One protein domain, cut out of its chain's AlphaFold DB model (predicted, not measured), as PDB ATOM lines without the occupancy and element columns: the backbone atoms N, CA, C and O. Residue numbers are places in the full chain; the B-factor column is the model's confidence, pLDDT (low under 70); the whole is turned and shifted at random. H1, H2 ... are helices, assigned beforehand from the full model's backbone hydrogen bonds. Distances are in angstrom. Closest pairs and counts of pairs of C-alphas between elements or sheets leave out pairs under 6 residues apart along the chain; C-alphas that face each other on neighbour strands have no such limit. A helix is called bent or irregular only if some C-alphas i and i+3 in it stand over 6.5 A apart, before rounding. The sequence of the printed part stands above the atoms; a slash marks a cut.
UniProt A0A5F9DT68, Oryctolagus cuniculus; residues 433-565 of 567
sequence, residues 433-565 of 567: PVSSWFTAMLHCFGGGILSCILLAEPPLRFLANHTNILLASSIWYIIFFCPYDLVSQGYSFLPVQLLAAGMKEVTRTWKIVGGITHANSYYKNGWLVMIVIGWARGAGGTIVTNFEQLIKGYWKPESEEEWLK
ATOM      1  N   PRO A 433     122.746 178.867 236.902       80.38
ATOM      2  CA  PRO A 433     123.937 179.603 237.333       80.38
ATOM      3  C   PRO A 433     125.222 179.073 236.702       80.38
ATOM      4  O   PRO A 433     126.075 179.857 236.306       80.38
ATOM      5  N   VAL A 434     125.346 177.756 236.517       80.38
ATOM      6  CA  VAL A 434     126.528 177.154 235.876       80.38
ATOM      7  C   VAL A 434     126.638 177.553 234.404       80.38
ATOM      8  O   VAL A 434     127.728 177.877 233.942       80.38
ATOM      9  N   SER A 435     125.518 177.568 233.672       75.94
ATOM     10  CA  SER A 435     125.495 177.975 232.261       75.94
ATOM     11  C   SER A 435     125.845 179.456 232.119       75.94
ATOM     12  O   SER A 435     126.726 179.805 231.345       75.94
ATOM     13  N   SER A 436     125.230 180.314 232.940       78.00
ATOM     14  CA  SER A 436     125.538 181.748 232.980       78.00
ATOM     15  C   SER A 436     126.995 182.025 233.358       78.00
ATOM     16  O   SER A 436     127.658 182.831 232.704       78.00
ATOM     17  N   TRP A 437     127.524 181.328 234.367       85.75
ATOM     18  CA  TRP A 437     128.930 181.427 234.753       85.75
ATOM     19  C   TRP A 437     129.848 181.002 233.607       85.75
ATOM     20  O   TRP A 437     130.799 181.710 233.288       85.75
ATOM     21  N   PHE A 438     129.543 179.886 232.942       84.25
ATOM     22  CA  PHE A 438     130.323 179.397 231.808       84.25
ATOM     23  C   PHE A 438     130.332 180.400 230.648       84.25
ATOM     24  O   PHE A 438     131.406 180.741 230.154       84.25
ATOM     25  N   THR A 439     129.170 180.952 230.283       78.62
ATOM     26  CA  THR A 439     129.048 182.048 229.310       78.62
ATOM     27  C   THR A 439     129.913 183.244 229.721       78.62
ATOM     28  O   THR A 439     130.710 183.745 228.926       78.62
ATOM     29  N   ALA A 440     129.850 183.671 230.988       83.12
ATOM     30  CA  ALA A 440     130.680 184.764 231.493       83.12
ATOM     31  C   ALA A 440     132.185 184.461 231.375       83.12
ATOM     32  O   ALA A 440     132.956 185.325 230.953       83.12
ATOM     33  N   MET A 441     132.615 183.228 231.667       87.50
ATOM     34  CA  MET A 441     134.011 182.817 231.493       87.50
ATOM     35  C   MET A 441     134.437 182.858 230.019       87.50
ATOM     36  O   MET A 441     135.539 183.326 229.722       87.50
ATOM     37  N   LEU A 442     133.579 182.440 229.084       83.88
ATOM     38  CA  LEU A 442     133.862 182.534 227.648       83.88
ATOM     39  C   LEU A 442     133.984 183.990 227.180       83.88
ATOM     40  O   LEU A 442     134.918 184.312 226.446       83.88
ATOM     41  N   HIS A 443     133.144 184.898 227.680       79.81
ATOM     42  CA  HIS A 443     133.295 186.332 227.416       79.81
ATOM     43  C   HIS A 443     134.602 186.909 227.992       79.81
ATOM     44  O   HIS A 443     135.280 187.701 227.331       79.81
ATOM     45  N   CYS A 444     134.999 186.513 229.207       83.25
ATOM     46  CA  CYS A 444     136.210 187.023 229.859       83.25
ATOM     47  C   CYS A 444     137.511 186.489 229.232       83.25
ATOM     48  O   CYS A 444     138.496 187.233 229.104       83.25
ATOM     49  N   PHE A 445     137.520 185.207 228.851       87.94
ATOM     50  CA  PHE A 445     138.723 184.460 228.470       87.94
ATOM     51  C   PHE A 445     138.745 183.991 227.010       87.94
ATOM     52  O   PHE A 445     139.770 183.459 226.581       87.94
ATOM     53  N   GLY A 446     137.698 184.238 226.216       86.31
ATOM     54  CA  GLY A 446     137.569 183.756 224.834       86.31
ATOM     55  C   GLY A 446     138.745 184.126 223.929       86.31
ATOM     56  O   GLY A 446     139.251 183.279 223.200       86.31
ATOM     57  N   GLY A 447     139.299 185.337 224.062       86.06
ATOM     58  CA  GLY A 447     140.509 185.714 223.318       86.06
ATOM     59  C   GLY A 447     141.752 184.890 223.690       86.06
ATOM     60  O   GLY A 447     142.595 184.593 222.844       86.06
ATOM     61  N   GLY A 448     141.861 184.465 224.951       87.75
ATOM     62  CA  GLY A 448     142.906 183.546 225.401       87.75
ATOM     63  C   GLY A 448     142.690 182.129 224.880       87.75
ATOM     64  O   GLY A 448     143.631 181.536 224.354       87.75
ATOM     65  N   ILE A 449     141.457 181.627 224.959       89.56
ATOM     66  CA  ILE A 449     141.062 180.305 224.450       89.56
ATOM     67  C   ILE A 449     141.370 180.205 222.952       89.56
ATOM     68  O   ILE A 449     142.085 179.295 222.536       89.56
ATOM     69  N   LEU A 450     140.922 181.187 222.162       89.62
ATOM     70  CA  LEU A 450     141.166 181.230 220.721       89.62
ATOM     71  C   LEU A 450     142.663 181.256 220.403       89.62
ATOM     72  O   LEU A 450     143.127 180.509 219.548       89.62
ATOM     73  N   SER A 451     143.445 182.065 221.125       90.69
ATOM     74  CA  SER A 451     144.895 182.100 220.916       90.69
ATOM     75  C   SER A 451     145.590 180.775 221.254       90.69
ATOM     76  O   SER A 451     146.540 180.411 220.570       90.69
ATOM     77  N   CYS A 452     145.116 180.042 222.271       90.75
ATOM     78  CA  CYS A 452     145.669 178.734 222.622       90.75
ATOM     79  C   CYS A 452     145.373 177.726 221.510       90.75
ATOM     80  O   CYS A 452     146.285 177.036 221.075       90.75
ATOM     81  N   ILE A 453     144.145 177.716 220.980       90.69
ATOM     82  CA  ILE A 453     143.766 176.869 219.838       90.69
ATOM     83  C   ILE A 453     144.670 177.153 218.630       90.69
ATOM     84  O   ILE A 453     145.223 176.224 218.049       90.69
ATOM     85  N   LEU A 454     144.872 178.430 218.286       90.56
ATOM     86  CA  LEU A 454     145.706 178.835 217.147       90.56
ATOM     87  C   LEU A 454     147.196 178.501 217.328       90.56
ATOM     88  O   LEU A 454     147.894 178.281 216.343       90.56
ATOM     89  N   LEU A 455     147.683 178.450 218.571       90.12
ATOM     90  CA  LEU A 455     149.050 178.037 218.910       90.12
ATOM     91  C   LEU A 455     149.181 176.532 219.198       90.12
ATOM     92  O   LEU A 455     150.273 176.089 219.546       90.12
ATOM     93  N   ALA A 456     148.098 175.756 219.065       90.50
ATOM     94  CA  ALA A 456     148.021 174.347 219.462       90.50
ATOM     95  C   ALA A 456     148.391 174.086 220.942       90.50
ATOM     96  O   ALA A 456     148.889 173.021 221.305       90.50
ATOM     97  N   GLU A 457     148.123 175.057 221.817       89.81
ATOM     98  CA  GLU A 457     148.215 174.921 223.268       89.81
ATOM     99  C   GLU A 457     146.877 174.444 223.870       89.81
ATOM    100  O   GLU A 457     145.818 174.656 223.272       89.81
ATOM    101  N   PRO A 458     146.874 173.862 225.087       90.62
ATOM    102  CA  PRO A 458     145.641 173.451 225.756       90.62
ATOM    103  C   PRO A 458     144.633 174.615 225.889       90.62
ATOM    104  O   PRO A 458     144.922 175.588 226.589       90.62
ATOM    105  N   PRO A 459     143.419 174.530 225.303       86.50
ATOM    106  CA  PRO A 459     142.434 175.622 225.346       86.50
ATOM    107  C   PRO A 459     141.957 175.966 226.763       86.50
ATOM    108  O   PRO A 459     141.529 177.085 227.033       86.50
ATOM    109  N   LEU A 460     142.082 175.013 227.690       85.19
ATOM    110  CA  LEU A 460     141.748 175.162 229.105       85.19
ATOM    111  C   LEU A 460     142.874 175.792 229.939       85.19
ATOM    112  O   LEU A 460     142.747 175.889 231.155       85.19
ATOM    113  N   ARG A 461     143.968 176.261 229.324       84.44
ATOM    114  CA  ARG A 461     145.113 176.855 230.038       84.44
ATOM    115  C   ARG A 461     144.731 178.053 230.914       84.44
ATOM    116  O   ARG A 461     145.400 178.308 231.912       84.44
ATOM    117  N   PHE A 462     143.649 178.765 230.591       80.62
ATOM    118  CA  PHE A 462     143.147 179.849 231.440       80.62
ATOM    119  C   PHE A 462     142.737 179.362 232.843       80.62
ATOM    120  O   PHE A 462     142.898 180.125 233.792       80.62
ATOM    121  N   LEU A 463     142.321 178.090 232.986       82.75
ATOM    122  CA  LEU A 463     141.976 177.444 234.263       82.75
ATOM    123  C   LEU A 463     143.133 177.377 235.264       82.75
ATOM    124  O   LEU A 463     142.896 177.311 236.468       82.75
ATOM    125  N   ALA A 464     144.376 177.460 234.784       84.94
ATOM    126  CA  ALA A 464     145.556 177.452 235.639       84.94
ATOM    127  C   ALA A 464     145.752 178.768 236.416       84.94
ATOM    128  O   ALA A 464     146.480 178.792 237.406       84.94
ATOM    129  N   ASN A 465     145.125 179.873 235.993       85.50
ATOM    130  CA  ASN A 465     145.221 181.148 236.701       85.50
ATOM    131  C   ASN A 465     144.031 181.325 237.654       85.50
ATOM    132  O   ASN A 465     143.037 181.984 237.331       85.50
ATOM    133  N   HIS A 466     144.154 180.736 238.846       89.75
ATOM    134  CA  HIS A 466     143.107 180.755 239.867       89.75
ATOM    135  C   HIS A 466     142.700 182.175 240.283       89.75
ATOM    136  O   HIS A 466     141.518 182.428 240.486       89.75
ATOM    137  N   THR A 467     143.643 183.120 240.343       89.88
ATOM    138  CA  THR A 467     143.367 184.514 240.725       89.88
ATOM    139  C   THR A 467     142.410 185.194 239.749       89.88
ATOM    140  O   THR A 467     141.416 185.787 240.168       89.88
ATOM    141  N   ASN A 468     142.660 185.070 238.444       85.12
ATOM    142  CA  ASN A 468     141.800 185.675 237.427       85.12
ATOM    143  C   ASN A 468     140.413 185.033 237.386       85.12
ATOM    144  O   ASN A 468     139.424 185.717 237.128       85.12
ATOM    145  N   ILE A 469     140.333 183.728 237.642       89.75
ATOM    146  CA  ILE A 469     139.063 182.998 237.660       89.75
ATOM    147  C   ILE A 469     138.240 183.370 238.874       89.75
ATOM    148  O   ILE A 469     137.047 183.621 238.727       89.75
ATOM    149  N   LEU A 470     138.863 183.448 240.049       91.31
ATOM    150  CA  LEU A 470     138.197 183.919 241.256       91.31
ATOM    151  C   LEU A 470     137.674 185.337 241.046       91.31
ATOM    152  O   LEU A 470     136.496 185.570 241.275       91.31
ATOM    153  N   LEU A 471     138.489 186.245 240.501       89.94
ATOM    154  CA  LEU A 471     138.059 187.611 240.210       89.94
ATOM    155  C   LEU A 471     136.870 187.657 239.237       89.94
ATOM    156  O   LEU A 471     135.866 188.303 239.529       89.94
ATOM    157  N   ALA A 472     136.952 186.957 238.102       87.19
ATOM    158  CA  ALA A 472     135.867 186.917 237.122       87.19
ATOM    159  C   ALA A 472     134.589 186.288 237.706       87.19
ATOM    160  O   ALA A 472     133.490 186.781 237.463       87.19
ATOM    161  N   SER A 473     134.730 185.238 238.518       90.69
ATOM    162  CA  SER A 473     133.611 184.565 239.188       90.69
ATOM    163  C   SER A 473     132.976 185.446 240.259       90.69
ATOM    164  O   SER A 473     131.755 185.502 240.353       90.69
ATOM    165  N   SER A 474     133.776 186.175 241.038       91.19
ATOM    166  CA  SER A 474     133.283 187.134 242.027       91.19
ATOM    167  C   SER A 474     132.541 188.286 241.359       91.19
ATOM    168  O   SER A 474     131.455 188.634 241.806       91.19
ATOM    169  N   ILE A 475     133.075 188.840 240.266       87.00
ATOM    170  CA  ILE A 475     132.398 189.897 239.503       87.00
ATOM    171  C   ILE A 475     131.077 189.377 238.926       87.00
ATOM    172  O   ILE A 475     130.051 190.025 239.102       87.00
ATOM    173  N   TRP A 476     131.080 188.199 238.293       87.31
ATOM    174  CA  TRP A 476     129.861 187.547 237.804       87.31
ATOM    175  C   TRP A 476     128.829 187.377 238.925       87.31
ATOM    176  O   TRP A 476     127.681 187.794 238.777       87.31
ATOM    177  N   TYR A 477     129.246 186.833 240.070       87.00
ATOM    178  CA  TYR A 477     128.354 186.591 241.198       87.00
ATOM    179  C   TYR A 477     127.758 187.895 241.740       87.00
ATOM    180  O   TYR A 477     126.554 187.992 241.941       87.00
ATOM    181  N   ILE A 478     128.585 188.925 241.923       86.81
ATOM    182  CA  ILE A 478     128.138 190.228 242.421       86.81
ATOM    183  C   ILE A 478     127.194 190.904 241.416       86.81
ATOM    184  O   ILE A 478     126.206 191.502 241.825       86.81
ATOM    185  N   ILE A 479     127.447 190.804 240.110       81.19
ATOM    186  CA  ILE A 479     126.569 191.407 239.096       81.19
ATOM    187  C   ILE A 479     125.184 190.753 239.092       81.19
ATOM    188  O   ILE A 479     124.192 191.464 238.964       81.19
ATOM    189  N   PHE A 480     125.108 189.426 239.226       78.06
ATOM    190  CA  PHE A 480     123.849 188.693 239.058       78.06
ATOM    191  C   PHE A 480     123.106 188.367 240.359       78.06
ATOM    192  O   PHE A 480     121.901 188.135 240.307       78.06
ATOM    193  N   PHE A 481     123.790 188.336 241.506       80.25
ATOM    194  CA  PHE A 481     123.226 187.886 242.787       80.25
ATOM    195  C   PHE A 481     123.374 188.907 243.927       80.25
ATOM    196  O   PHE A 481     123.019 188.601 245.066       80.25
ATOM    197  N   CYS A 482     123.888 190.118 243.668       80.19
ATOM    198  CA  CYS A 482     123.907 191.169 244.688       80.19
ATOM    199  C   CYS A 482     122.468 191.594 245.037       80.19
ATOM    200  O   CYS A 482     121.692 191.913 244.132       80.19
ATOM    201  N   PRO A 483     122.089 191.617 246.330       71.75
ATOM    202  CA  PRO A 483     120.739 191.984 246.736       71.75
ATOM    203  C   PRO A 483     120.396 193.399 246.258       71.75
ATOM    204  O   PRO A 483     121.227 194.304 246.333       71.75
ATOM    205  N   TYR A 484     119.162 193.578 245.783       68.31
ATOM    206  CA  TYR A 484     118.654 194.831 245.208       68.31
ATOM    207  C   TYR A 484     119.412 195.332 243.965       68.31
ATOM    208  O   TYR A 484     119.279 196.504 243.616       68.31
ATOM    209  N   ASP A 485     120.206 194.481 243.304       71.69
ATOM    210  CA  ASP A 485     120.971 194.812 242.095       71.69
ATOM    211  C   ASP A 485     121.890 196.040 242.251       71.69
ATOM    212  O   ASP A 485     122.194 196.725 241.273       71.69
ATOM    213  N   LEU A 486     122.362 196.331 243.473       76.12
ATOM    214  CA  LEU A 486     123.092 197.568 243.803       76.12
ATOM    215  C   LEU A 486     124.298 197.820 242.888       76.12
ATOM    216  O   LEU A 486     124.564 198.955 242.495       76.12
ATOM    217  N   VAL A 487     125.023 196.762 242.521       78.25
ATOM    218  CA  VAL A 487     126.203 196.862 241.649       78.25
ATOM    219  C   VAL A 487     125.817 197.109 240.194       78.25
ATOM    220  O   VAL A 487     126.443 197.931 239.528       78.25
ATOM    221  N   SER A 488     124.763 196.453 239.705       70.56
ATOM    222  CA  SER A 488     124.227 196.695 238.360       70.56
ATOM    223  C   SER A 488     123.683 198.126 238.240       70.56
ATOM    224  O   SER A 488     123.996 198.847 237.290       70.56
ATOM    225  N   GLN A 489     122.966 198.594 239.267       72.12
ATOM    226  CA  GLN A 489     122.493 199.975 239.373       72.12
ATOM    227  C   GLN A 489     123.662 200.967 239.426       72.12
ATOM    228  O   GLN A 489     123.655 201.954 238.692       72.12
ATOM    229  N   GLY A 490     124.708 200.687 240.206       79.69
ATOM    230  CA  GLY A 490     125.939 201.483 240.230       79.69
ATOM    231  C   GLY A 490     126.652 201.548 238.872       79.69
ATOM    232  O   GLY A 490     127.157 202.600 238.482       79.69
ATOM    233  N   TYR A 491     126.647 200.456 238.105       78.12
ATOM    234  CA  TYR A 491     127.204 200.430 236.751       78.12
ATOM    235  C   TYR A 491     126.329 201.165 235.725       78.12
ATOM    236  O   TYR A 491     126.825 201.610 234.696       78.12
ATOM    237  N   SER A 492     125.029 201.328 235.977       72.50
ATOM    238  CA  SER A 492     124.126 202.034 235.056       72.50
ATOM    239  C   SER A 492     124.398 203.545 234.949       72.50
ATOM    240  O   SER A 492     123.921 204.195 234.019       72.50
ATOM    241  N   PHE A 493     125.210 204.112 235.851       77.75
ATOM    242  CA  PHE A 493     125.632 205.510 235.791       77.75
ATOM    243  C   PHE A 493     126.664 205.744 234.677       77.75
ATOM    244  O   PHE A 493     127.749 205.163 234.679       77.75
ATOM    245  N   LEU A 494     126.368 206.676 233.765       71.00
ATOM    246  CA  LEU A 494     127.203 206.970 232.592       71.00
ATOM    247  C   LEU A 494     128.697 207.219 232.908       71.00
ATOM    248  O   LEU A 494     129.535 206.659 232.203       71.00
ATOM    249  N   PRO A 495     129.088 207.974 233.959       90.25
ATOM    250  CA  PRO A 495     130.506 208.145 234.291       90.25
ATOM    251  C   PRO A 495     131.214 206.824 234.616       90.25
ATOM    252  O   PRO A 495     132.359 206.619 234.215       90.25
ATOM    253  N   VAL A 496     130.524 205.903 235.296       82.56
ATOM    254  CA  VAL A 496     131.055 204.576 235.643       82.56
ATOM    255  C   VAL A 496     131.228 203.731 234.383       82.56
ATOM    256  O   VAL A 496     132.267 203.094 234.215       82.56
ATOM    257  N   GLN A 497     130.267 203.785 233.455       73.56
ATOM    258  CA  GLN A 497     130.359 203.092 232.165       73.56
ATOM    259  C   GLN A 497     131.518 203.606 231.314       73.56
ATOM    260  O   GLN A 497     132.257 202.806 230.746       73.56
ATOM    261  N   LEU A 498     131.709 204.926 231.247       82.38
ATOM    262  CA  LEU A 498     132.806 205.531 230.490       82.38
ATOM    263  C   LEU A 498     134.172 205.145 231.070       82.38
ATOM    264  O   LEU A 498     135.075 204.777 230.318       82.38
ATOM    265  N   LEU A 499     134.312 205.154 232.399       90.44
ATOM    266  CA  LEU A 499     135.527 204.686 233.069       90.44
ATOM    267  C   LEU A 499     135.780 203.197 232.804       90.44
ATOM    268  O   LEU A 499     136.895 202.812 232.452       90.44
ATOM    269  N   ALA A 500     134.750 202.358 232.926       78.56
ATOM    270  CA  ALA A 500     134.854 200.928 232.663       78.56
ATOM    271  C   ALA A 500     135.204 200.627 231.199       78.56
ATOM    272  O   ALA A 500     136.058 199.779 230.938       78.56
ATOM    273  N   ALA A 501     134.609 201.351 230.247       77.00
ATOM    274  CA  ALA A 501     134.941 201.258 228.831       77.00
ATOM    275  C   ALA A 501     136.404 201.655 228.575       77.00
ATOM    276  O   ALA A 501     137.130 200.915 227.917       77.00
ATOM    277  N   GLY A 502     136.878 202.754 229.171       85.00
ATOM    278  CA  GLY A 502     138.284 203.154 229.093       85.00
ATOM    279  C   GLY A 502     139.237 202.084 229.642       85.00
ATOM    280  O   GLY A 502     140.189 201.687 228.969       85.00
ATOM    281  N   MET A 503     138.952 201.542 230.832       83.69
ATOM    282  CA  MET A 503     139.752 200.466 231.435       83.69
ATOM    283  C   MET A 503     139.739 199.181 230.598       83.69
ATOM    284  O   MET A 503     140.771 198.508 230.469       83.69
ATOM    285  N   LYS A 504     138.592 198.842 229.998       80.81
ATOM    286  CA  LYS A 504     138.450 197.706 229.080       80.81
ATOM    287  C   LYS A 504     139.379 197.859 227.878       80.81
ATOM    288  O   LYS A 504     140.073 196.904 227.534       80.81
ATOM    289  N   GLU A 505     139.446 199.047 227.283       85.50
ATOM    290  CA  GLU A 505     140.289 199.324 226.115       85.50
ATOM    291  C   GLU A 505     141.789 199.315 226.431       85.50
ATOM    292  O   GLU A 505     142.589 198.738 225.684       85.50
ATOM    293  N   VAL A 506     142.178 199.840 227.595       88.19
ATOM    294  CA  VAL A 506     143.554 199.701 228.098       88.19
ATOM    295  C   VAL A 506     143.903 198.220 228.261       88.19
ATOM    296  O   VAL A 506     144.905 197.749 227.722       88.19
ATOM    297  N   THR A 507     143.042 197.449 228.928       81.69
ATOM    298  CA  THR A 507     143.250 196.007 229.142       81.69
ATOM    299  C   THR A 507     143.315 195.235 227.822       81.69
ATOM    300  O   THR A 507     144.129 194.321 227.678       81.69
ATOM    301  N   ARG A 508     142.491 195.600 226.831       82.69
ATOM    302  CA  ARG A 508     142.519 195.016 225.482       82.69
ATOM    303  C   ARG A 508     143.882 195.221 224.826       82.69
ATOM    304  O   ARG A 508     144.449 194.264 224.306       82.69
ATOM    305  N   THR A 509     144.441 196.423 224.933       86.06
ATOM    306  CA  THR A 509     145.775 196.746 224.405       86.06
ATOM    307  C   THR A 509     146.859 195.878 225.052       86.06
ATOM    308  O   THR A 509     147.653 195.259 224.345       86.06
ATOM    309  N   TRP A 510     146.834 195.721 226.381       87.00
ATOM    310  CA  TRP A 510     147.755 194.826 227.094       87.00
ATOM    311  C   TRP A 510     147.609 193.358 226.677       87.00
ATOM    312  O   TRP A 510     148.613 192.672 226.495       87.00
ATOM    313  N   LYS A 511     146.378 192.869 226.477       84.06
ATOM    314  CA  LYS A 511     146.125 191.501 225.992       84.06
ATOM    315  C   LYS A 511     146.684 191.277 224.584       84.06
ATOM    316  O   LYS A 511     147.270 190.223 224.342       84.06
ATOM    317  N   ILE A 512     146.527 192.247 223.679       88.00
ATOM    318  CA  ILE A 512     147.067 192.191 222.310       88.00
ATOM    319  C   ILE A 512     148.596 192.133 222.350       88.00
ATOM    320  O   ILE A 512     149.188 191.230 221.759       88.00
ATOM    321  N   VAL A 513     149.230 193.047 223.092       88.56
ATOM    322  CA  VAL A 513     150.694 193.079 223.253       88.56
ATOM    323  C   VAL A 513     151.193 191.774 223.873       88.56
ATOM    324  O   VAL A 513     152.116 191.167 223.338       88.56
ATOM    325  N   GLY A 514     150.529 191.286 224.925       86.69
ATOM    326  CA  GLY A 514     150.825 189.993 225.543       86.69
ATOM    327  C   GLY A 514     150.755 188.835 224.544       86.69
ATOM    328  O   GLY A 514     151.664 188.008 224.489       86.69
ATOM    329  N   GLY A 515     149.727 188.815 223.689       88.19
ATOM    330  CA  GLY A 515     149.587 187.853 222.594       88.19
ATOM    331  C   GLY A 515     150.735 187.898 221.593       88.19
ATOM    332  O   GLY A 515     151.298 186.857 221.264       88.19
ATOM    333  N   ILE A 516     151.113 189.097 221.150       90.00
ATOM    334  CA  ILE A 516     152.234 189.309 220.227       90.00
ATOM    335  C   ILE A 516     153.542 188.824 220.857       90.00
ATOM    336  O   ILE A 516     154.295 188.090 220.219       90.00
ATOM    337  N   THR A 517     153.798 189.173 222.122       89.94
ATOM    338  CA  THR A 517     155.012 188.741 222.831       89.94
ATOM    339  C   THR A 517     155.061 187.227 223.028       89.94
ATOM    340  O   THR A 517     156.117 186.628 222.834       89.94
ATOM    341  N   HIS A 518     153.919 186.601 223.334       89.25
ATOM    342  CA  HIS A 518     153.789 185.148 223.464       89.25
ATOM    343  C   HIS A 518     154.012 184.466 222.113       89.25
ATOM    344  O   HIS A 518     154.777 183.518 222.024       89.25
ATOM    345  N   ALA A 519     153.425 184.963 221.025       90.06
ATOM    346  CA  ALA A 519     153.671 184.415 219.691       90.06
ATOM    347  C   ALA A 519     155.148 184.542 219.279       90.06
ATOM    348  O   ALA A 519     155.717 183.603 218.725       90.06
ATOM    349  N   ASN A 520     155.794 185.668 219.601       90.44
ATOM    350  CA  ASN A 520     157.203 185.910 219.291       90.44
ATOM    351  C   ASN A 520     158.168 184.985 220.052       90.44
ATOM    352  O   ASN A 520     159.252 184.699 219.543       90.44
ATOM    353  N   SER A 521     157.796 184.478 221.236       90.94
ATOM    354  CA  SER A 521     158.640 183.510 221.951       90.94
ATOM    355  C   SER A 521     158.694 182.143 221.262       90.94
ATOM    356  O   SER A 521     159.713 181.466 221.370       90.94
ATOM    357  N   TYR A 522     157.640 181.756 220.536       86.62
ATOM    358  CA  TYR A 522     157.604 180.515 219.749       86.62
ATOM    359  C   TYR A 522     158.092 180.716 218.310       86.62
ATOM    360  O   TYR A 522     158.848 179.898 217.792       86.62
ATOM    361  N   TYR A 523     157.690 181.816 217.668       88.19
ATOM    362  CA  TYR A 523     157.924 182.083 216.248       88.19
ATOM    363  C   TYR A 523     158.670 183.406 216.057       88.19
ATOM    364  O   TYR A 523     158.084 184.437 215.710       88.19
ATOM    365  N   LYS A 524     159.991 183.381 216.269       86.81
ATOM    366  CA  LYS A 524     160.854 184.555 216.057       86.81
ATOM    367  C   LYS A 524     160.724 185.055 214.613       86.81
ATOM    368  O   LYS A 524     160.857 184.273 213.677       86.81
ATOM    369  N   ASN A 525     160.476 186.355 214.435       83.19
ATOM    370  CA  ASN A 525     160.232 187.012 213.136       83.19
ATOM    371  C   ASN A 525     158.998 186.504 212.350       83.19
ATOM    372  O   ASN A 525     158.826 186.848 211.181       83.19
ATOM    373  N   GLY A 526     158.106 185.729 212.976       86.62
ATOM    374  CA  GLY A 526     156.839 185.278 212.395       86.62
ATOM    375  C   GLY A 526     155.737 186.341 212.450       86.62
ATOM    376  O   GLY A 526     154.737 186.150 213.138       86.62
ATOM    377  N   TRP A 527     155.904 187.457 211.735       86.56
ATOM    378  CA  TRP A 527     155.004 188.624 211.794       86.56
ATOM    379  C   TRP A 527     153.523 188.280 211.597       86.56
ATOM    380  O   TRP A 527     152.673 188.779 212.329       86.56
ATOM    381  N   LEU A 528     153.210 187.385 210.656       90.56
ATOM    382  CA  LEU A 528     151.833 186.966 210.392       90.56
ATOM    383  C   LEU A 528     151.221 186.222 211.589       90.56
ATOM    384  O   LEU A 528     150.089 186.505 211.972       90.56
ATOM    385  N   VAL A 529     151.988 185.338 212.236       87.44
ATOM    386  CA  VAL A 529     151.549 184.619 213.443       87.44
ATOM    387  C   VAL A 529     151.344 185.599 214.597       87.44
ATOM    388  O   VAL A 529     150.330 185.538 215.286       87.44
ATOM    389  N   MET A 530     152.255 186.557 214.777       89.88
ATOM    390  CA  MET A 530     152.125 187.587 215.812       89.88
ATOM    391  C   MET A 530     150.865 188.440 215.633       89.88
ATOM    392  O   MET A 530     150.152 188.678 216.606       89.88
ATOM    393  N   ILE A 531     150.564 188.862 214.400       90.00
ATOM    394  CA  ILE A 531     149.362 189.643 214.079       90.00
ATOM    395  C   ILE A 531     148.101 188.831 214.380       90.00
ATOM    396  O   ILE A 531     147.213 189.319 215.077       90.00
ATOM    397  N   VAL A 532     148.037 187.582 213.909       91.38
ATOM    398  CA  VAL A 532     146.874 186.705 214.102       91.38
ATOM    399  C   VAL A 532     146.631 186.417 215.586       91.38
ATOM    400  O   VAL A 532     145.496 186.505 216.052       91.38
ATOM    401  N   ILE A 533     147.680 186.138 216.364       90.94
ATOM    402  CA  ILE A 533     147.553 185.876 217.805       90.94
ATOM    403  C   ILE A 533     147.220 187.146 218.594       90.94
ATOM    404  O   ILE A 533     146.400 187.094 219.514       90.94
ATOM    405  N   GLY A 534     147.801 188.291 218.228       88.12
ATOM    406  CA  GLY A 534     147.439 189.588 218.796       88.12
ATOM    407  C   GLY A 534     145.963 189.914 218.563       88.12
ATOM    408  O   GLY A 534     145.243 190.233 219.511       88.12
ATOM    409  N   TRP A 535     145.485 189.741 217.329       91.56
ATOM    410  CA  TRP A 535     144.072 189.886 216.973       91.56
ATOM    411  C   TRP A 535     143.182 188.924 217.767       91.56
ATOM    412  O   TRP A 535     142.225 189.366 218.402       91.56
ATOM    413  N   ALA A 536     143.535 187.637 217.831       88.56
ATOM    414  CA  ALA A 536     142.779 186.641 218.584       88.56
ATOM    415  C   ALA A 536     142.665 187.005 220.075       88.56
ATOM    416  O   ALA A 536     141.590 186.890 220.659       88.56
ATOM    417  N   ARG A 537     143.731 187.527 220.697       85.12
ATOM    418  CA  ARG A 537     143.700 187.990 222.097       85.12
ATOM    419  C   ARG A 537     142.826 189.228 222.313       85.12
ATOM    420  O   ARG A 537     142.262 189.369 223.399       85.12
ATOM    421  N   GLY A 538     142.727 190.107 221.316       81.25
ATOM    422  CA  GLY A 538     141.946 191.345 221.381       81.25
ATOM    423  C   GLY A 538     140.465 191.187 221.026       81.25
ATOM    424  O   GLY A 538     139.627 191.831 221.653       81.25
ATOM    425  N   ALA A 539     140.145 190.336 220.049       80.75
ATOM    426  CA  ALA A 539     138.809 190.196 219.455       80.75
ATOM    427  C   ALA A 539     138.197 188.791 219.604       80.75
ATOM    428  O   ALA A 539     137.006 188.605 219.370       80.75
ATOM    429  N   GLY A 540     138.970 187.792 220.040       73.06
ATOM    430  CA  GLY A 540     138.521 186.397 220.090       73.06
ATOM    431  C   GLY A 540     137.414 186.099 221.102       73.06
ATOM    432  O   GLY A 540     136.805 185.041 221.018       73.06
ATOM    433  N   GLY A 541     137.116 187.023 222.023       71.06
ATOM    434  CA  GLY A 541     135.951 186.916 222.910       71.06
ATOM    435  C   GLY A 541     134.648 186.780 222.123       71.06
ATOM    436  O   GLY A 541     133.931 185.809 222.319       71.06
ATOM    437  N   THR A 542     134.410 187.688 221.172       69.50
ATOM    438  CA  THR A 542     133.207 187.711 220.320       69.50
ATOM    439  C   THR A 542     133.086 186.456 219.449       69.50
ATOM    440  O   THR A 542     132.004 185.921 219.242       69.50
ATOM    441  N   ILE A 543     134.222 185.943 218.975       75.25
ATOM    442  CA  ILE A 543     134.291 184.747 218.124       75.25
ATOM    443  C   ILE A 543     133.888 183.498 218.905       75.25
ATOM    444  O   ILE A 543     133.061 182.705 218.458       75.25
ATOM    445  N   VAL A 544     134.479 183.323 220.087       77.94
ATOM    446  CA  VAL A 544     134.228 182.151 220.929       77.94
ATOM    447  C   VAL A 544     132.794 182.160 221.461       77.94
ATOM    448  O   VAL A 544     132.186 181.099 221.562       77.94
ATOM    449  N   THR A 545     132.214 183.330 221.733       66.50
ATOM    450  CA  THR A 545     130.822 183.442 222.196       66.50
ATOM    451  C   THR A 545     129.806 183.162 221.086       66.50
ATOM    452  O   THR A 545     128.765 182.570 221.351       66.50
ATOM    453  N   ASN A 546     130.117 183.468 219.823       66.75
ATOM    454  CA  ASN A 546     129.281 183.035 218.693       66.75
ATOM    455  C   ASN A 546     129.337 181.505 218.511       66.75
ATOM    456  O   ASN A 546     128.327 180.861 218.232       66.75
ATOM    457  N   PHE A 547     130.496 180.885 218.754       66.50
ATOM    458  CA  PHE A 547     130.621 179.423 218.772       66.50
ATOM    459  C   PHE A 547     129.903 178.772 219.970       66.50
ATOM    460  O   PHE A 547     129.398 177.656 219.877       66.50
ATOM    461  N   GLU A 548     129.801 179.468 221.101       64.62
ATOM    462  CA  GLU A 548     128.979 179.034 222.233       64.62
ATOM    463  C   GLU A 548     127.492 178.945 221.857       64.62
ATOM    464  O   GLU A 548     126.834 177.959 222.192       64.62
ATOM    465  N   GLN A 549     126.971 179.936 221.122       57.31
ATOM    466  CA  GLN A 549     125.606 179.893 220.583       57.31
ATOM    467  C   GLN A 549     125.417 178.665 219.681       57.31
ATOM    468  O   GLN A 549     124.401 177.971 219.777       57.31
ATOM    469  N   LEU A 550     126.446 178.315 218.905       53.53
ATOM    470  CA  LEU A 550     126.447 177.107 218.091       53.53
ATOM    471  C   LEU A 550     126.361 175.812 218.914       53.53
ATOM    472  O   LEU A 550     125.538 174.946 218.610       53.53
ATOM    473  N   ILE A 551     127.157 175.685 219.978       49.38
ATOM    474  CA  ILE A 551     127.114 174.526 220.889       49.38
ATOM    475  C   ILE A 551     125.764 174.434 221.616       49.38
ATOM    476  O   ILE A 551     125.272 173.333 221.865       49.38
ATOM    477  N   LYS A 552     125.126 175.574 221.907       51.12
ATOM    478  CA  LYS A 552     123.767 175.646 222.471       51.12
ATOM    479  C   LYS A 552     122.665 175.237 221.477       51.12
ATOM    480  O   LYS A 552     121.497 175.225 221.854       51.12
ATOM    481  N   GLY A 553     123.026 174.840 220.252       36.91
ATOM    482  CA  GLY A 553     122.117 174.286 219.248       36.91
ATOM    483  C   GLY A 553     121.646 175.287 218.192       36.91
ATOM    484  O   GLY A 553     120.721 174.969 217.444       36.91
ATOM    485  N   TYR A 554     122.270 176.466 218.104       46.03
ATOM    486  CA  TYR A 554     121.866 177.542 217.195       46.03
ATOM    487  C   TYR A 554     122.881 177.735 216.064       46.03
ATOM    488  O   TYR A 554     123.983 178.216 216.282       46.03
ATOM    489  N   TRP A 555     122.506 177.399 214.827       42.69
ATOM    490  CA  TRP A 555     123.304 177.690 213.627       42.69
ATOM    491  C   TRP A 555     122.535 178.678 212.733       42.69
ATOM    492  O   TRP A 555     121.527 178.299 212.131       42.69
ATOM    493  N   LYS A 556     123.010 179.928 212.614       45.75
ATOM    494  CA  LYS A 556     122.575 180.906 211.597       45.75
ATOM    495  C   LYS A 556     123.782 181.234 210.697       45.75
ATOM    496  O   LYS A 556     124.687 181.904 211.167       45.75
ATOM    497  N   PRO A 557     123.837 180.770 209.434       41.78
ATOM    498  CA  PRO A 557     124.984 181.019 208.555       41.78
ATOM    499  C   PRO A 557     125.025 182.452 207.998       41.78
ATOM    500  O   PRO A 557     126.064 182.891 207.528       41.78
ATOM    501  N   GLU A 558     123.919 183.198 208.052       46.88
ATOM    502  CA  GLU A 558     123.830 184.558 207.493       46.88
ATOM    503  C   GLU A 558     124.580 185.611 208.332       46.88
ATOM    504  O   GLU A 558     124.991 186.636 207.794       46.88
ATOM    505  N   SER A 559     124.851 185.349 209.620       44.03
ATOM    506  CA  SER A 559     125.700 186.216 210.455       44.03
ATOM    507  C   SER A 559     127.198 186.063 210.162       44.03
ATOM    508  O   SER A 559     127.997 186.889 210.601       44.03
ATOM    509  N   GLU A 560     127.609 185.061 209.373       39.50
ATOM    510  CA  GLU A 560     129.001 184.930 208.928       39.50
ATOM    511  C   GLU A 560     129.397 185.994 207.879       39.50
ATOM    512  O   GLU A 560     130.581 186.166 207.589       39.50
ATOM    513  N   GLU A 561     128.457 186.786 207.350       34.47
ATOM    514  CA  GLU A 561     128.812 187.954 206.532       34.47
ATOM    515  C   GLU A 561     129.502 189.077 207.334       34.47
ATOM    516  O   GLU A 561     130.182 189.914 206.736       34.47
ATOM    517  N   GLU A 562     129.410 189.092 208.672       39.16
ATOM    518  CA  GLU A 562     130.155 190.052 209.505       39.16
ATOM    519  C   GLU A 562     131.674 189.819 209.467       39.16
ATOM    520  O   GLU A 562     132.439 190.776 209.590       39.16
ATOM    521  N   TRP A 563     132.142 188.590 209.200       39.03
ATOM    522  CA  TRP A 563     133.576 188.298 209.037       39.03
ATOM    523  C   TRP A 563     134.211 189.085 207.882       39.03
ATOM    524  O   TRP A 563     135.407 189.380 207.915       39.03
ATOM    525  N   LEU A 564     133.410 189.420 206.864       35.66
ATOM    526  CA  LEU A 564     133.824 190.147 205.661       35.66
ATOM    527  C   LEU A 564     133.551 191.657 205.743       35.66
ATOM    528  O   LEU A 564     134.052 192.405 204.904       35.66
ATOM    529  N   LYS A 565     132.807 192.119 206.756       33.16
ATOM    530  CA  LYS A 565     132.481 193.533 206.992       33.16
ATOM    531  C   LYS A 565     133.263 194.081 208.192       33.16
ATOM    532  O   LYS A 565     132.689 194.614 209.131       33.16
TER     533      LYS A 565
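Overview. This is residues 433 to 565 of the 567 residues of a protein of Oryctolagus cuniculus (UniProt A0A5F9DT68). Two bent helices, H1 and H6, meet near their bends in the middle, while the long helix H5 runs along one side and makes a hairpin with arm H6a. H3 packs on H1a, and H6b leads away from H5 towards H7, which touches no helix. The printed part has 133 residues with seven named helices, H1 to H7 in chain order, and is all helix. It is only just compact, close to loose, with a radius of gyration of the C-alphas of 16.6 A, and elongated, spanning 52 by 33 by 31 A.

Along the chain. H1, residues 433 to 454, begins at C-alpha 433 (123.937, 179.603, 237.333). H2 is residues 459 to 464, H3 466 to 481, H4 483 to 491, H5 494 to 522, 42.3 A long, and H6 527 to 551. By their hydrogen bonds H1 and H6 were each assigned as one helix, but both are bent: C-alphas 444 and 447 are 7.9 A apart, 538 and 541 7.6 A. The arms are H1a to 444, H1b from 447, H6a to 538 and H6b from 541. H7, residues 557 to 564, ends at C-alpha 564 (133.824, 190.147, 205.661).

Arrangement. H1a touches H3 at residues 469 to 476 alone, closest C-alphas Trp 437 and Trp 476, 6.9 A. H1b touches H6a, closest C-alphas Gly 447 and Arg 537, 4.1 A. The hairpin H5 and H6a has a shallow tilt of 31 degrees, opposite ways, closest C-alphas Ile 512 and Gly 534, 4.4 A. H1b touches H2, closest C-alphas Ile 449 and Pro 459, 5.0 A. H3 and H4 touch only at the corner, closest C-alphas Ile 479 and Ser 488, 5.8 A. Every O i to N i+4 pair is within hydrogen-bond range in H1a, H1b, H3, H6a and H6b, against 24 of 25 in H5, 3 of 5 in H4, 0 of 2 in H2 and 0 of 4 in H7, where O i to N i+3 gives 2 of 3 in H2 and 5 of 5 in H7.

Size, cuts and confidence. The C-alphas farthest apart are those of Tyr 484 and Asn 525, 53.1 A. The printed part has no cut, and its links are tight. Confidence is under 70 at residues 484, 542 and 545 to 565.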